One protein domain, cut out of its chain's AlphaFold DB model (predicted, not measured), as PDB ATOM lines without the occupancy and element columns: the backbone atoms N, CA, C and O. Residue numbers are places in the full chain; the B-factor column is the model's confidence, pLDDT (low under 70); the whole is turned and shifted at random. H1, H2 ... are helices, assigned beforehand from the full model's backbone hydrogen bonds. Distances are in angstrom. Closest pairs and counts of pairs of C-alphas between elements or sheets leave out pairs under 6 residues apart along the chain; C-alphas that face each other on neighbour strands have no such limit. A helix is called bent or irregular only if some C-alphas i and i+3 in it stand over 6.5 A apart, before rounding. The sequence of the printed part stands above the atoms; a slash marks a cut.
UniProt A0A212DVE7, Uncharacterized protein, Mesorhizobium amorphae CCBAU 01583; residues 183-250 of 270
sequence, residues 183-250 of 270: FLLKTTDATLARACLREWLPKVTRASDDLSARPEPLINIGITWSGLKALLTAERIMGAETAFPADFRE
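AT A GLANCE: This is residues 183 to 250 of the 270 residues of an uncharacterized protein of Mesorhizobium amorphae CCBAU 01583 (UniProt A0A212DVE7). What shape do these coordinates make? One longer helix, H1, has three shorter helices, H2, H3 and H4, gathered loosely toward the end where H1 begins, and from its other end a long link loops out, with residues 207 to 214 sticking out, and folds back to H2. What is it built of? The printed part has 68 residues, with four named helices in the order H1, H2, H3, H4 and no named strand: all helix. How large is it? It is loose, with a radius of gyration of the C-alphas of 14.5 A, and only just elongated, spanning 41 by 27 by 20 A.

HOW THE PARTS SIT: What touches the longest helix? H1, residues 190 to 203, touches H2, residues 225 to 231, with residues 190 to 194 alone; the closest C-alphas, of Ala 190 and Leu 231, are 5.0 A apart, and the lines are about perpendicular at 76 degrees. What stands beyond? H3, residues 234 to 243, is close to H2 but not clearly touching, with the C-alphas of Lys 229 and Ile 237 closest at 6.6 A, at a shallow tilt of 27 degrees, opposite ways. H4, residues 246 to 249, only just touches H2, with 3 pairs of C-alphas within 8 A, the closest those of Trp 225 and Arg 249 at 5.3 A. H1 is apart from H3 and H4. How do the backbones run? Every O i to N i+4 pair is within hydrogen-bond range in H2, 8 of 10 in H1 and 2 of 6 in H3, where 3 of 7 O i to N i+3 pairs are; H4 is too short for an O i to N i+4 pair.

IN THESE COORDINATES: Where does H1 lie? It begins at C-alpha 190 (5.064, 29.407, 17.855) and is 20.4 A long; it is only just irregular, with C-alphas 199 and 202 6.8 A apart. Where do the others lie? H2 is 9.9 A long, H3 14.8 A and H4 5.1 A, ending at C-alpha 249 (15.069, 35.970, 32.351).

THE WHOLE: Which link is long? Residues 204 to 224 join H1 to H2; the other two links are tight. Is anything cut or uncertain? The printed part has no cut, and no printed residue is under 70 in pLDDT.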
ATOM      1  N   PHE A 183      -4.976  39.785  29.802       93.00
ATOM      2  CA  PHE A 183      -5.105  38.441  29.252       93.00
ATOM      3  C   PHE A 183      -3.738  37.766  29.295       93.00
ATOM      4  O   PHE A 183      -2.802  38.210  28.632       93.00
ATOM      5  N   LEU A 184      -3.623  36.706  30.092       93.38
ATOM      6  CA  LEU A 184      -2.427  35.874  30.140       93.38
ATOM      7  C   LEU A 184      -2.600  34.727  29.150       93.38
ATOM      8  O   LEU A 184      -3.499  33.902  29.293       93.38
ATOM      9  N   LEU A 185      -1.746  34.698  28.130       94.25
ATOM     10  CA  LEU A 185      -1.778  33.695  27.074       94.25
ATOM     11  C   LEU A 185      -0.524  32.826  27.157       94.25
ATOM     12  O   LEU A 185       0.573  33.323  27.411       94.25
ATOM     13  N   LYS A 186      -0.687  31.526  26.910       95.50
ATOM     14  CA  LYS A 186       0.420  30.579  26.781       95.50
ATOM     15  C   LYS A 186       0.526  30.128  25.332       95.50
ATOM     16  O   LYS A 186      -0.447  29.654  24.754       95.50
ATOM     17  N   THR A 187       1.718  30.247  24.762       96.00
ATOM     18  CA  THR A 187       2.011  29.745  23.419       96.00
ATOM     19  C   THR A 187       2.158  28.225  23.447       96.00
ATOM     20  O   THR A 187       3.018  27.701  24.150       96.00
ATOM     21  N   THR A 188       1.324  27.525  22.679       95.50
ATOM     22  CA  THR A 188       1.464  26.088  22.380       95.50
ATOM     23  C   THR A 188       2.104  25.850  21.013       95.50
ATOM     24  O   THR A 188       2.832  24.881  20.840       95.50
ATOM     25  N   ASP A 189       1.879  26.771  20.072       96.62
ATOM     26  CA  ASP A 189       2.429  26.766  18.717       96.62
ATOM     27  C   ASP A 189       3.024  28.146  18.396       96.62
ATOM     28  O   ASP A 189       2.334  29.172  18.402       96.62
ATOM     29  N   ALA A 190       4.327  28.176  18.118       96.06
ATOM     30  CA  ALA A 190       5.064  29.407  17.855       96.06
ATOM     31  C   ALA A 190       4.634  30.097  16.548       96.06
ATOM     32  O   ALA A 190       4.632  31.325  16.460       96.06
ATOM     33  N   THR A 191       4.266  29.328  15.522       96.19
ATOM     34  CA  THR A 191       3.846  29.845  14.216       96.19
ATOM     35  C   THR A 191       2.490  30.523  14.317       96.19
ATOM     36  O   THR A 191       2.354  31.670  13.877       96.19
ATOM     37  N   LEU A 192       1.521  29.875  14.965       96.62
ATOM     38  CA  LEU A 192       0.205  30.464  15.216       96.62
ATOM     39  C   LEU A 192       0.300  31.682  16.135       96.62
ATOM     40  O   LEU A 192      -0.317  32.708  15.858       96.62
ATOM     41  N   ALA A 193       1.132  31.630  17.179       96.75
ATOM     42  CA  ALA A 193       1.318  32.775  18.066       96.75
ATOM     43  C   ALA A 193       1.947  33.981  17.347       96.75
ATOM     44  O   ALA A 193       1.493  35.109  17.533       96.75
ATOM     45  N   ARG A 194       2.927  33.770  16.456       96.94
ATOM     46  CA  ARG A 194       3.471  34.844  15.604       96.94
ATOM     47  C   ARG A 194       2.445  35.379  14.603       96.94
ATOM     48  O   ARG A 194       2.457  36.571  14.308       96.94
ATOM     49  N   ALA A 195       1.581  34.527  14.048       97.19
ATOM     50  CA  ALA A 195       0.490  34.969  13.178       97.19
ATOM     51  C   ALA A 195      -0.510  35.848  13.945       97.19
ATOM     52  O   ALA A 195      -0.807  36.952  13.497       97.19
ATOM     53  N   CYS A 196      -0.914  35.416  15.140       96.62
ATOM     54  CA  CYS A 196      -1.753  36.193  16.047       96.62
ATOM     55  C   CYS A 196      -1.106  37.547  16.388       96.62
ATOM     56  O   CYS A 196      -1.724  38.591  16.205       96.62
ATOM     57  N   LEU A 197       0.175  37.576  16.778       96.88
ATOM     58  CA  LEU A 197       0.873  38.837  17.060       96.88
ATOM     59  C   LEU A 197       0.869  39.791  15.859       96.88
ATOM     60  O   LEU A 197       0.626  40.980  16.039       96.88
ATOM     61  N   ARG A 198       1.075  39.294  14.632       97.75
ATOM     62  CA  ARG A 198       1.001  40.129  13.418       97.75
ATOM     63  C   ARG A 198      -0.373  40.768  13.219       97.75
ATOM     64  O   ARG A 198      -0.434  41.899  12.750       97.75
ATOM     65  N   GLU A 199      -1.447  40.082  13.594       97.75
ATOM     66  CA  GLU A 199      -2.810  40.618  13.525       97.75
ATOM     67  C   GLU A 199      -3.068  41.710  14.580       97.75
ATOM     68  O   GLU A 199      -3.775  42.686  14.321       97.75
ATOM     69  N   TRP A 200      -2.489  41.565  15.776       96.75
ATOM     70  CA  TRP A 200      -2.715  42.485  16.895       96.75
ATOM     71  C   TRP A 200      -1.769  43.688  16.922       96.75
ATOM     72  O   TRP A 200      -2.164  44.743  17.414       96.75
ATOM     73  N   LEU A 201      -0.554  43.572  16.380       96.81
ATOM     74  CA  LEU A 201       0.445  44.649  16.379       96.81
ATOM     75  C   LEU A 201      -0.064  45.986  15.798       96.81
ATOM     76  O   LEU A 201       0.238  47.021  16.393       96.81
ATOM     77  N   PRO A 202      -0.861  46.027  14.711       96.88
ATOM     78  CA  PRO A 202      -1.443  47.277  14.212       96.88
ATOM     79  C   PRO A 202      -2.438  47.949  15.169       96.88
ATOM     80  O   PRO A 202      -2.729  49.126  14.997       96.88
ATOM     81  N   LYS A 203      -2.971  47.215  16.156       97.31
ATOM     82  CA  LYS A 203      -3.958  47.704  17.134       97.31
ATOM     83  C   LYS A 203      -3.312  48.162  18.449       97.31
ATOM     84  O   LYS A 203      -4.014  48.665  19.320       97.31
ATOM     85  N   VAL A 204      -2.005  47.944  18.627       97.44
ATOM     86  CA  VAL A 204      -1.266  48.375  19.825       97.44
ATOM     87  C   VAL A 204      -1.160  49.895  19.832       97.44
ATOM     88  O   VAL A 204      -0.718  50.484  18.849       97.44
ATOM     89  N   THR A 205      -1.524  50.515  20.954       97.44
ATOM     90  CA  THR A 205      -1.442  51.967  21.140       97.44
ATOM     91  C   THR A 205       0.019  52.406  21.186       97.44
ATOM     92  O   THR A 205       0.798  51.932  22.021       97.44
ATOM     93  N   ARG A 206       0.402  53.328  20.307       97.56
ATOM     94  CA  ARG A 206       1.770  53.837  20.164       97.56
ATOM     95  C   ARG A 206       1.941  55.161  20.889       97.56
ATOM     96  O   ARG A 206       0.986  55.867  21.184       97.56
ATOM     97  N   ALA A 207       3.185  55.521  21.175       95.81
ATOM     98  CA  ALA A 207       3.513  56.799  21.789       95.81
ATOM     99  C   ALA A 207       3.356  57.987  20.824       95.81
ATOM    100  O   ALA A 207       3.417  59.136  21.270       95.81
ATOM    101  N   SER A 208       3.230  57.717  19.524       95.62
ATOM    102  CA  SER A 208       2.940  58.688  18.469       95.62
ATOM    103  C   SER A 208       1.455  59.014  18.315       95.62
ATOM    104  O   SER A 208       1.142  60.059  17.749       95.62
ATOM    105  N   ASP A 209       0.553  58.170  18.830       95.19
ATOM    106  CA  ASP A 209      -0.887  58.432  18.783       95.19
ATOM    107  C   ASP A 209      -1.248  59.672  19.624       95.19
ATOM    108  O   ASP A 209      -0.500  60.089  20.517       95.19
ATOM    109  N   ASP A 210      -2.432  60.249  19.391       93.06
ATOM    110  CA  ASP A 210      -2.973  61.290  20.270       93.06
ATOM    111  C   ASP A 210      -3.410  60.686  21.615       93.06
ATOM    112  O   ASP A 210      -4.564  60.321  21.848       93.06
ATOM    113  N   LEU A 211      -2.451  60.588  22.533       91.25
ATOM    114  CA  LEU A 211      -2.668  60.058  23.876       91.25
ATOM    115  C   LEU A 211      -3.505  60.997  24.763       91.25
ATOM    116  O   LEU A 211      -3.962  60.577  25.830       91.25
ATOM    117  N   SER A 212      -3.711  62.258  24.359       88.81
ATOM    118  CA  SER A 212      -4.564  63.200  25.093       88.81
ATOM    119  C   SER A 212      -6.048  62.876  24.910       88.81
ATOM    120  O   SER A 212      -6.828  63.019  25.855       88.81
ATOM    121  N   ALA A 213      -6.405  62.318  23.749       88.62
ATOM    122  CA  ALA A 213      -7.752  61.870  23.415       88.62
ATOM    123  C   ALA A 213      -8.189  60.584  24.139       88.62
ATOM    124  O   ALA A 213      -9.358  60.220  24.050       88.62
ATOM    125  N   ARG A 214      -7.283  59.917  24.876       88.88
ATOM    126  CA  ARG A 214      -7.526  58.644  25.582       88.88
ATOM    127  C   ARG A 214      -8.114  57.577  24.643       88.88
ATOM    128  O   ARG A 214      -9.304  57.288  24.726       88.88
ATOM    129  N   PRO A 215      -7.297  56.963  23.769       89.19
ATOM    130  CA  PRO A 215      -7.791  55.996  22.790       89.19
ATOM    131  C   PRO A 215      -8.573  54.853  23.454       89.19
ATOM    132  O   PRO A 215      -8.145  54.299  24.468       89.19
ATOM    133  N   GLU A 216      -9.723  54.489  22.889       89.38
ATOM    134  CA  GLU A 216     -10.551  53.374  23.359       89.38
ATOM    135  C   GLU A 216     -10.758  52.364  22.214       89.38
ATOM    136  O   GLU A 216     -11.426  52.694  21.233       89.38
ATOM    137  N   PRO A 217     -10.202  51.135  22.305       91.88
ATOM    138  CA  PRO A 217      -9.447  50.576  23.432       91.88
ATOM    139  C   PRO A 217      -7.966  51.003  23.458       91.88
ATOM    140  O   PRO A 217      -7.324  51.116  22.417       91.88
ATOM    141  N   LEU A 218      -7.395  51.128  24.661       94.81
ATOM    142  CA  LEU A 218      -5.946  51.188  24.852       94.81
ATOM    143  C   LEU A 218      -5.387  49.767  24.973       94.81
ATOM    144  O   LEU A 218      -5.731  49.036  25.906       94.81
ATOM    145  N   ILE A 219      -4.527  49.375  24.035       96.94
ATOM    146  CA  ILE A 219      -3.986  48.013  23.940       96.94
ATOM    147  C   ILE A 219      -2.468  48.065  24.070       96.94
ATOM    148  O   ILE A 219      -1.799  48.778  23.327       96.94
ATOM    149  N   ASN A 220      -1.928  47.249  24.977       96.25
ATOM    150  CA  ASN A 220      -0.497  46.985  25.100       96.25
ATOM    151  C   ASN A 220      -0.249  45.479  25.074       96.25
ATOM    152  O   ASN A 220      -1.096  44.695  25.509       96.25
ATOM    153  N   ILE A 221       0.932  45.086  24.606       97.44
ATOM    154  CA  ILE A 221       1.369  43.690  24.587       97.44
ATOM    155  C   ILE A 221       2.703  43.591  25.321       97.44
ATOM    156  O   ILE A 221       3.678  44.250  24.959       97.44
ATOM    157  N   GLY A 222       2.735  42.744  26.347       96.19
ATOM    158  CA  GLY A 222       3.952  42.329  27.036       96.19
ATOM    159  C   GLY A 222       4.274  40.873  26.716       96.19
ATOM    160  O   GLY A 222       3.370  40.052  26.567       96.19
ATOM    161  N   ILE A 223       5.562  40.548  26.620       96.12
ATOM    162  CA  ILE A 223       6.048  39.182  26.401       96.12
ATOM    163  C   ILE A 223       7.000  38.852  27.550       96.12
ATOM    164  O   ILE A 223       7.938  39.600  27.809       96.12
ATOM    165  N   THR A 224       6.748  37.750  28.254       95.19
ATOM    166  CA  THR A 224       7.661  37.240  29.286       95.19
ATOM    167  C   THR A 224       8.887  36.598  28.644       95.19
ATOM    168  O   THR A 224       8.849  36.207  27.477       95.19
ATOM    169  N   TRP A 225       9.960  36.381  29.405       95.06
ATOM    170  CA  TRP A 225      11.114  35.644  28.888       95.06
ATOM    171  C   TRP A 225      10.764  34.244  28.363       95.06
ATOM    172  O   TRP A 225      11.209  33.845  27.288       95.06
ATOM    173  N   SER A 226       9.913  33.500  29.076       94.56
ATOM    174  CA  SER A 226       9.444  32.186  28.623       94.56
ATOM    175  C   SER A 226       8.635  32.267  27.324       94.56
ATOM    176  O   SER A 226       8.827  31.433  26.441       94.56
ATOM    177  N   GLY A 227       7.787  33.290  27.173       95.19
ATOM    178  CA  GLY A 227       7.057  33.555  25.933       95.19
ATOM    179  C   GLY A 227       7.987  33.925  24.780       95.19
ATOM    180  O   GLY A 227       7.819  33.426  23.671       95.19
ATOM    181  N   LEU A 228       9.018  34.731  25.043       95.56
ATOM    182  CA  LEU A 228      10.017  35.105  24.043       95.56
ATOM    183  C   LEU A 228      10.776  33.874  23.532       95.56
ATOM    184  O   LEU A 228      10.884  33.687  22.322       95.56
ATOM    185  N   LYS A 229      11.219  32.990  24.438       94.75
ATOM    186  CA  LYS A 229      11.852  31.711  24.073       94.75
ATOM    187  C   LYS A 229      10.929  30.808  23.253       94.75
ATOM    188  O   LYS A 229      11.398  30.135  22.348       94.75
ATOM    189  N   ALA A 230       9.630  30.800  23.549       95.00
ATOM    190  CA  ALA A 230       8.659  30.020  22.783       95.00
ATOM    191  C   ALA A 230       8.385  30.610  21.385       95.00
ATOM    192  O   ALA A 230       8.025  29.877  20.468       95.00
ATOM    193  N   LEU A 231       8.529  31.926  21.210       95.38
ATOM    194  CA  LEU A 231       8.243  32.623  19.952       95.38
ATOM    195  C   LEU A 231       9.437  32.687  18.994       95.38
ATOM    196  O   LEU A 231       9.232  32.787  17.779       95.38
ATOM    197  N   LEU A 232      10.662  32.685  19.516       92.56
ATOM    198  CA  LEU A 232      11.888  32.831  18.736       92.56
ATOM    199  C   LEU A 232      12.504  31.477  18.359       92.56
ATOM    200  O   LEU A 232      12.302  30.468  19.023       92.56
ATOM    201  N   THR A 233      13.276  31.466  17.272       88.19
ATOM    202  CA  THR A 233      14.150  30.338  16.919       88.19
ATOM    203  C   THR A 233      15.402  30.344  17.799       88.19
ATOM    204  O   THR A 233      15.795  31.401  18.296       88.19
ATOM    205  N   ALA A 234      16.064  29.193  17.954       83.31
ATOM    206  CA  ALA A 234      17.279  29.066  18.770       83.31
ATOM    207  C   ALA A 234      18.358  30.105  18.402       83.31
ATOM    208  O   ALA A 234      18.905  30.769  19.280       83.31
ATOM    209  N   GLU A 235      18.576  30.338  17.105       81.50
ATOM    210  CA  GLU A 235      19.523  31.342  16.596       81.50
ATOM    211  C   GLU A 235      19.210  32.764  17.073       81.50
ATOM    212  O   GLU A 235      20.108  33.522  17.431       81.50
ATOM    213  N   ARG A 236      17.924  33.131  17.130       82.44
ATOM    214  CA  ARG A 236      17.492  34.462  17.576       82.44
ATOM    215  C   ARG A 236      17.533  34.626  19.094       82.44
ATOM    216  O   ARG A 236      17.609  35.755  19.571       82.44
ATOM    217  N   ILE A 237      17.490  33.529  19.848       82.56
ATOM    218  CA  ILE A 237      17.535  33.556  21.315       82.56
ATOM    219  C   ILE A 237      18.956  33.820  21.821       82.56
ATOM    220  O   ILE A 237      19.106  34.566  22.786       82.56
ATOM    221  N   MET A 238      19.995  33.300  21.153       76.62
ATOM    222  CA  MET A 238      21.389  33.473  21.598       76.62
ATOM    223  C   MET A 238      21.793  34.951  21.741       76.62
ATOM    224  O   MET A 238      22.469  35.321  22.697       76.62
ATOM    225  N   GLY A 239      21.323  35.824  20.843       82.50
ATOM    226  CA  GLY A 239      21.530  37.274  20.970       82.50
ATOM    227  C   GLY A 239      20.637  37.942  22.023       82.50
ATOM    228  O   GLY A 239      20.994  38.979  22.573       82.50
ATOM    229  N   ALA A 240      19.479  37.356  22.333       84.25
ATOM    230  CA  ALA A 240      18.553  37.899  23.320       84.25
ATOM    231  C   ALA A 240      19.031  37.657  24.762       84.25
ATOM    232  O   ALA A 240      18.799  38.493  25.629       84.25
ATOM    233  N   GLU A 241      19.721  36.549  25.040       88.62
ATOM    234  CA  GLU A 241      20.170  36.222  26.403       88.62
ATOM    235  C   GLU A 241      21.111  37.261  27.010       88.62
ATOM    236  O   GLU A 241      21.063  37.489  28.217       88.62
ATOM    237  N   THR A 242      21.934  37.897  26.182       89.81
ATOM    238  CA  THR A 242      22.846  38.970  26.595       89.81
ATOM    239  C   THR A 242      22.179  40.344  26.568       89.81
ATOM    240  O   THR A 242      22.586  41.234  27.311       89.81
ATOM    241  N   ALA A 243      21.135  40.520  25.753       89.62
ATOM    242  CA  ALA A 243      20.406  41.779  25.625       89.62
ATOM    243  C   ALA A 243      19.450  42.061  26.798       89.62
ATOM    244  O   ALA A 243      19.112  43.220  27.038       89.62
ATOM    245  N   PHE A 244      19.001  41.028  27.523       92.50
ATOM    246  CA  PHE A 244      18.060  41.173  28.637       92.50
ATOM    247  C   PHE A 244      18.709  40.884  30.006       92.50
ATOM    248  O   PHE A 244      19.458  39.914  30.148       92.50
ATOM    249  N   PRO A 245      18.390  41.675  31.054       93.81
ATOM    250  CA  PRO A 245      18.931  41.469  32.397       93.81
ATOM    251  C   PRO A 245      18.486  40.122  32.990       93.81
ATOM    252  O   PRO A 245      17.443  39.580  32.619       93.81
ATOM    253  N   ALA A 246      19.267  39.578  33.930       91.50
ATOM    254  CA  ALA A 246      18.959  38.305  34.596       91.50
ATOM    255  C   ALA A 246      17.557  38.302  35.235       91.50
ATOM    256  O   ALA A 246      16.798  37.365  35.006       91.50
ATOM    257  N   ASP A 247      17.170  39.399  35.890       89.00
ATOM    258  CA  ASP A 247      15.859  39.555  36.540       89.00
ATOM    259  C   ASP A 247      14.666  39.402  35.586       89.00
ATOM    260  O   ASP A 247      13.581  39.014  36.007       89.00
ATOM    261  N   PHE A 248      14.846  39.706  34.296       92.25
ATOM    262  CA  PHE A 248      13.806  39.485  33.291       92.25
ATOM    263  C   PHE A 248      13.752  38.025  32.829       92.25
ATOM    264  O   PHE A 248      12.691  37.530  32.448       92.25
ATOM    265  N   ARG A 249      14.909  37.350  32.824       93.44
ATOM    266  CA  ARG A 249      15.069  35.970  32.351       93.44
ATOM    267  C   ARG A 249      14.605  34.949  33.381       93.44
ATOM    268  O   ARG A 249      14.106  33.882  33.016       93.44
ATOM    269  N   GLU A 250      14.760  35.269  34.655       89.25
ATOM    270  CA  GLU A 250      14.198  34.469  35.730       89.25
ATOM    271  C   GLU A 250      12.667  34.610  35.727       89.25
ATOM    272  O   GLU A 250      12.145  35.714  35.543       89.25
TER     273      GLU A 250